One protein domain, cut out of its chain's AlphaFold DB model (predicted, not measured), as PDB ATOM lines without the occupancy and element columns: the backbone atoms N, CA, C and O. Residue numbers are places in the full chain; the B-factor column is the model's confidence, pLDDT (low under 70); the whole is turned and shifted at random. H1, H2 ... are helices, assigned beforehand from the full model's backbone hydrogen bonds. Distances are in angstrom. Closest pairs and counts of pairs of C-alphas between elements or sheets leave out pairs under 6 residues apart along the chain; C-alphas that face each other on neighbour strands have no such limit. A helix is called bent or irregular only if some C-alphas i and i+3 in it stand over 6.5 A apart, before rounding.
ATOM      1  N   ALA A  37     -19.330  16.660  10.968       56.75
ATOM      2  CA  ALA A  37     -18.127  15.924  11.346       56.75
ATOM      3  C   ALA A  37     -17.503  16.491  12.627       56.75
ATOM      4  O   ALA A  37     -17.172  15.728  13.525       56.75
ATOM      5  N   VAL A  38     -17.411  17.817  12.760       56.75
ATOM      6  CA  VAL A  38     -16.835  18.459  13.955       56.75
ATOM      7  C   VAL A  38     -17.659  18.161  15.211       56.75
ATOM      8  O   VAL A  38     -17.086  17.884  16.255       56.75
ATOM      9  N   SER A  39     -18.990  18.127  15.106       56.59
ATOM     10  CA  SER A  39     -19.859  17.823  16.257       56.59
ATOM     11  C   SER A  39     -19.890  16.334  16.627       56.59
ATOM     12  O   SER A  39     -20.266  15.991  17.740       56.59
ATOM     13  N   GLY A  40     -19.537  15.444  15.694       54.12
ATOM     14  CA  GLY A  40     -19.571  13.994  15.895       54.12
ATOM     15  C   GLY A  40     -18.244  13.375  16.324       54.12
ATOM     16  O   GLY A  40     -18.237  12.192  16.621       54.12
ATOM     17  N   LEU A  41     -17.140  14.132  16.321       55.62
ATOM     18  CA  LEU A  41     -15.795  13.654  16.678       55.62
ATOM     19  C   LEU A  41     -15.419  13.928  18.143       55.62
ATOM     20  O   LEU A  41     -14.536  13.253  18.659       55.62
ATOM     21  N   ASP A  42     -16.088  14.876  18.808       58.28
ATOM     22  CA  ASP A  42     -15.827  15.234  20.216       58.28
ATOM     23  C   ASP A  42     -16.324  14.168  21.216       58.28
ATOM     24  O   ASP A  42     -15.948  14.188  22.385       58.28
ATOM     25  N   GLU A  43     -17.150  13.221  20.761       62.50
ATOM     26  CA  GLU A  43     -17.761  12.169  21.590       62.50
ATOM     27  C   GLU A  43     -17.339  10.751  21.160       62.50
ATOM     28  O   GLU A  43     -17.856   9.761  21.674       62.50
ATOM     29  N   ILE A  44     -16.397  10.624  20.213       61.88
ATOM     30  CA  ILE A  44     -15.862   9.312  19.831       61.88
ATOM     31  C   ILE A  44     -14.768   8.942  20.818       61.88
ATOM     32  O   ILE A  44     -13.651   9.458  20.755       61.88
ATOM     33  N   ASP A  45     -15.091   8.002  21.698       72.50
ATOM     34  CA  ASP A  45     -14.091   7.298  22.480       72.50
ATOM     35  C   ASP A  45     -13.215   6.473  21.522       72.50
ATOM     36  O   ASP A  45     -13.616   5.450  20.960       72.50
ATOM     37  N   VAL A  46     -12.014   6.989  21.272       76.50
ATOM     38  CA  VAL A  46     -11.030   6.382  20.376       76.50
ATOM     39  C   VAL A  46     -10.625   4.996  20.885       76.50
ATOM     40  O   VAL A  46     -10.399   4.105  20.066       76.50
ATOM     41  N   ASP A  47     -10.610   4.778  22.203       75.94
ATOM     42  CA  ASP A  47     -10.307   3.475  22.794       75.94
ATOM     43  C   ASP A  47     -11.448   2.477  22.530       75.94
ATOM     44  O   ASP A  47     -11.196   1.327  22.160       75.94
ATOM     45  N   GLU A  48     -12.707   2.921  22.612       77.06
ATOM     46  CA  GLU A  48     -13.871   2.102  22.245       77.06
ATOM     47  C   GLU A  48     -13.897   1.782  20.739       77.06
ATOM     48  O   GLU A  48     -14.189   0.654  20.329       77.06
ATOM     49  N   LEU A  49     -13.536   2.747  19.889       80.50
ATOM     50  CA  LEU A  49     -13.409   2.541  18.447       80.50
ATOM     51  C   LEU A  49     -12.325   1.507  18.120       80.50
ATOM     52  O   LEU A  49     -12.566   0.600  17.320       80.50
ATOM     53  N   PHE A  50     -11.149   1.610  18.741       80.31
ATOM     54  CA  PHE A  50     -10.092   0.621  18.557       80.31
ATOM     55  C   PHE A  50     -10.486  -0.751  19.110       80.31
ATOM     56  O   PHE A  50     -10.190  -1.751  18.464       80.31
ATOM     57  N   GLY A  51     -11.258  -0.820  20.199       79.69
ATOM     58  CA  GLY A  51     -11.841  -2.074  20.686       79.69
ATOM     59  C   GLY A  51     -12.775  -2.744  19.669       79.69
ATOM     60  O   GLY A  51     -12.710  -3.959  19.456       79.69
ATOM     61  N   HIS A  52     -13.605  -1.963  18.970       82.75
ATOM     62  CA  HIS A  52     -14.436  -2.476  17.874       82.75
ATOM     63  C   HIS A  52     -13.602  -2.925  16.667       82.75
ATOM     64  O   HIS A  52     -13.924  -3.939  16.042       82.75
ATOM     65  N   ILE A  53     -12.526  -2.202  16.347       81.12
ATOM     66  CA  ILE A  53     -11.595  -2.568  15.274       81.12
ATOM     67  C   ILE A  53     -10.857  -3.869  15.616       81.12
ATOM     68  O   ILE A  53     -10.761  -4.737  14.751       81.12
ATOM     69  N   ASP A  54     -10.397  -4.056  16.853       80.62
ATOM     70  CA  ASP A  54      -9.729  -5.286  17.291       80.62
ATOM     71  C   ASP A  54     -10.672  -6.490  17.212       80.62
ATOM     72  O   ASP A  54     -10.319  -7.518  16.634       80.62
ATOM     73  N   SER A  55     -11.914  -6.340  17.678       82.44
ATOM     74  CA  SER A  55     -12.950  -7.374  17.553       82.44
ATOM     75  C   SER A  55     -13.251  -7.713  16.085       82.44
ATOM     76  O   SER A  55     -13.342  -8.882  15.693       82.44
ATOM     77  N   LEU A  56     -13.313  -6.699  15.216       83.94
ATOM     78  CA  LEU A  56     -13.461  -6.900  13.776       83.94
ATOM     79  C   LEU A  56     -12.251  -7.643  13.187       83.94
ATOM     80  O   LEU A  56     -12.419  -8.570  12.395       83.94
ATOM     81  N   MET A  57     -11.035  -7.293  13.592       77.25
ATOM     82  CA  MET A  57      -9.808  -7.942  13.133       77.25
ATOM     83  C   MET A  57      -9.689  -9.387  13.624       77.25
ATOM     84  O   MET A  57      -9.218 -10.244  12.871       77.25
ATOM     85  N   GLU A  58     -10.183  -9.704  14.821       82.81
ATOM     86  CA  GLU A  58     -10.338 -11.084  15.282       82.81
ATOM     87  C   GLU A  58     -11.286 -11.865  14.372       82.81
ATOM     88  O   GLU A  58     -10.948 -12.971  13.941       82.81
ATOM     89  N   THR A  59     -12.430 -11.287  13.976       81.00
ATOM     90  CA  THR A  59     -13.301 -11.943  12.985       81.00
ATOM     91  C   THR A  59     -12.594 -12.120  11.637       81.00
ATOM     92  O   THR A  59     -12.694 -13.177  11.010       81.00
ATOM     93  N   PHE A  60     -11.780 -11.145  11.230       74.50
ATOM     94  CA  PHE A  60     -10.987 -11.198  10.003       74.50
ATOM     95  C   PHE A  60      -9.880 -12.266  10.054       74.50
ATOM     96  O   PHE A  60      -9.516 -12.851   9.026       74.50
ATOM     97  N   ALA A  61      -9.386 -12.612  11.245       74.38
ATOM     98  CA  ALA A  61      -8.449 -13.715  11.431       74.38
ATOM     99  C   ALA A  61      -9.062 -15.066  11.016       74.38
ATOM    100  O   ALA A  61      -8.354 -15.908  10.454       74.38
ATOM    101  N   TYR A  62     -10.378 -15.246  11.178       77.06
ATOM    102  CA  TYR A  62     -11.107 -16.413  10.662       77.06
ATOM    103  C   TYR A  62     -11.318 -16.369   9.142       77.06
ATOM    104  O   TYR A  62     -11.447 -17.419   8.509       77.06
ATOM    105  N   PHE A  63     -11.276 -15.187   8.522       76.06
ATOM    106  CA  PHE A  63     -11.301 -15.039   7.065       76.06
ATOM    107  C   PHE A  63      -9.941 -15.301   6.410       76.06
ATOM    108  O   PHE A  63      -9.888 -15.763   5.270       76.06
ATOM    109  N   LYS A  64      -8.824 -15.096   7.117       75.44
ATOM    110  CA  LYS A  64      -7.463 -15.393   6.629       75.44
ATOM    111  C   LYS A  64      -7.304 -16.786   5.983       75.44
ATOM    112  O   LYS A  64      -6.737 -16.860   4.890       75.44
ATOM    113  N   PRO A  65      -7.768 -17.906   6.579       82.00
ATOM    114  CA  PRO A  65      -7.701 -19.215   5.926       82.00
ATOM    115  C   PRO A  65      -8.605 -19.320   4.690       82.00
ATOM    116  O   PRO A  65      -8.269 -20.069   3.774       82.00
ATOM    117  N   LEU A  66      -9.713 -18.577   4.630       77.62
ATOM    118  CA  LEU A  66     -10.558 -18.508   3.436       77.62
ATOM    119  C   LEU A  66      -9.817 -17.784   2.313       77.62
ATOM    120  O   LEU A  66      -9.680 -18.351   1.239       77.62
ATOM    121  N   PHE A  67      -9.202 -16.630   2.576       73.75
ATOM    122  CA  PHE A  67      -8.358 -15.940   1.592       73.75
ATOM    123  C   PHE A  67      -7.211 -16.808   1.073       73.75
ATOM    124  O   PHE A  67      -6.954 -16.816  -0.124       73.75
ATOM    125  N   LYS A  68      -6.577 -17.623   1.925       78.50
ATOM    126  CA  LYS A  68      -5.572 -18.601   1.471       78.50
ATOM    127  C   LYS A  68      -6.136 -19.660   0.520       78.50
ATOM    128  O   LYS A  68      -5.419 -20.110  -0.365       78.50
ATOM    129  N   LYS A  69      -7.395 -20.069   0.700       78.81
ATOM    130  CA  LYS A  69      -8.074 -21.014  -0.203       78.81
ATOM    131  C   LYS A  69      -8.502 -20.359  -1.513       78.81
ATOM    132  O   LYS A  69      -8.489 -21.024  -2.539       78.81
ATOM    133  N   ILE A  70      -8.877 -19.081  -1.475       81.69
ATOM    134  CA  ILE A  70      -9.313 -18.329  -2.659       81.69
ATOM    135  C   ILE A  70      -8.097 -17.790  -3.444       81.69
ATOM    136  O   ILE A  70      -8.195 -17.579  -4.646       81.69
ATOM    137  N   GLY A  71      -6.935 -17.652  -2.797       78.25
ATOM    138  CA  GLY A  71      -5.655 -17.223  -3.376       78.25
ATOM    139  C   GLY A  71      -5.331 -17.798  -4.760       78.25
ATOM    140  O   GLY A  71      -5.190 -17.010  -5.689       78.25
ATOM    141  N   PRO A  72      -5.297 -19.130  -4.962       79.50
ATOM    142  CA  PRO A  72      -5.013 -19.705  -6.283       79.50
ATOM    143  C   PRO A  72      -6.067 -19.356  -7.348       79.50
ATOM    144  O   PRO A  72      -5.744 -19.271  -8.529       79.50
ATOM    145  N   TYR A  73      -7.323 -19.124  -6.956       81.38
ATOM    146  CA  TYR A  73      -8.382 -18.702  -7.879       81.38
ATOM    147  C   TYR A  73      -8.256 -17.221  -8.251       81.38
ATOM    148  O   TYR A  73      -8.517 -16.860  -9.394       81.38
ATOM    149  N   LEU A  74      -7.824 -16.374  -7.311       77.75
ATOM    150  CA  LEU A  74      -7.524 -14.964  -7.571       77.75
ATOM    151  C   LEU A  74      -6.286 -14.816  -8.460       77.75
ATOM    152  O   LEU A  74      -6.313 -14.020  -9.390       77.75
ATOM    153  N   GLU A  75      -5.234 -15.607  -8.233       75.50
ATOM    154  CA  GLU A  75      -4.045 -15.638  -9.098       75.50
ATOM    155  C   GLU A  75      -4.398 -16.059 -10.528       75.50
ATOM    156  O   GLU A  75      -3.971 -15.412 -11.481       75.50
ATOM    157  N   ALA A  76      -5.230 -17.094 -10.686       75.31
ATOM    158  CA  ALA A  76      -5.705 -17.530 -11.996       75.31
ATOM    159  C   ALA A  76      -6.577 -16.476 -12.700       75.31
ATOM    160  O   ALA A  76      -6.569 -16.405 -13.925       75.31
ATOM    161  N   PHE A  77      -7.315 -15.662 -11.942       75.44
ATOM    162  CA  PHE A  77      -8.138 -14.577 -12.472       75.44
ATOM    163  C   PHE A  77      -7.288 -13.362 -12.880       75.44
ATOM    164  O   PHE A  77      -7.432 -12.862 -13.986       75.44
ATOM    165  N   ILE A  78      -6.330 -12.944 -12.045       75.50
ATOM    166  CA  ILE A  78      -5.417 -11.822 -12.335       75.50
ATOM    167  C   ILE A  78      -4.492 -12.148 -13.520       75.50
ATOM    168  O   ILE A  78      -4.189 -11.278 -14.326       75.50
ATOM    169  N   GLN A  79      -4.061 -13.406 -13.667       67.12
ATOM    170  CA  GLN A  79      -3.258 -13.846 -14.816       67.12
ATOM    171  C   GLN A  79      -4.059 -13.959 -16.125       67.12
ATOM    172  O   GLN A  79      -3.449 -14.087 -17.186       67.12
ATOM    173  N   GLN A  80      -5.396 -13.941 -16.080       59.34
ATOM    174  CA  GLN A  80      -6.223 -13.926 -17.291       59.34
ATOM    175  C   GLN A  80      -6.291 -12.546 -17.955       59.34
ATOM    176  O   GLN A  80      -6.500 -12.504 -19.162       59.34
ATOM    177  N   ASP A  81      -6.072 -11.453 -17.216       57.28
ATOM    178  CA  ASP A  81      -6.059 -10.088 -17.770       57.28
ATOM    179  C   ASP A  81      -4.745  -9.732 -18.506       57.28
ATOM    180  O   ASP A  81      -4.694  -8.734 -19.222       57.28
ATOM    181  N   ASP A  82      -3.686 -10.544 -18.376       53.91
ATOM    182  CA  ASP A  82      -2.372 -10.325 -19.023       53.91
ATOM    183  C   ASP A  82      -2.225 -11.074 -20.375       53.91
ATOM    184  O   ASP A  82      -1.115 -11.258 -20.877       53.91
ATOM    185  N   LYS A  83      -3.327 -11.549 -20.985       45.06
ATOM    186  CA  LYS A  83      -3.314 -12.292 -22.265       45.06
ATOM    187  C   LYS A  83      -4.246 -11.744 -23.338       45.06
ATOM    188  O   LYS A  83      -5.422 -11.469 -23.030       45.06
TER     189      LYS A  83
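This is residues 37 to 83 of the 83 residues of an uncharacterized protein of Falsibacillus pallidus (UniProt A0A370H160). One long helix, H2, curves as an arch, with a kink near residue 68. The short helix H1 sits before one foot of the arch on a tight link, and a short tail, residues 79 to 83, runs on past the other foot; the chain does not fold back on itself to make a core. The printed part has 47 residues with two named helices, H1 then H2 along the chain, and no named strand, and its class is all helix. It is extended, with a radius of gyration of the C-alphas of 18.4 A and spans of 52 by 25 by 8 A.

H1, residues 37 to 41, comes first. A tight link of 4 residues joins it to H2, residues 46 to 78, and the two helices are apart, with no C-alpha of the one within 8 A of the other. H2 has a kink of 60 degrees near residue 68. It is irregular, but only just: C-alphas 69 and 72 are 6.9 A apart. In H1 every O i to N i+4 pair is within hydrogen-bond range; in H2 24 of 29 are. Residues 37 to 83 stand free: no C-alpha 8 or more residues away along the chain is within 10 A.

H1 begins at C-alpha 37 at (-18.127, 15.924, 11.346) and spans 6.2 A from first to last C-alpha. H2 begins at C-alpha 46 at (-11.030, 6.382, 20.376) and ends at C-alpha 78 at (-5.417, -11.822, -12.335), 37.9 A from first to last C-alpha.

The two C-alphas farthest apart are those of Glu 43 and Lys 83, 52.3 A. The printed part has no cut and ends at Lys 83, the chain's last residue. The mean pLDDT of the printed part is 72.5, and residues 37 to 44 and 79 to 83 are under 70.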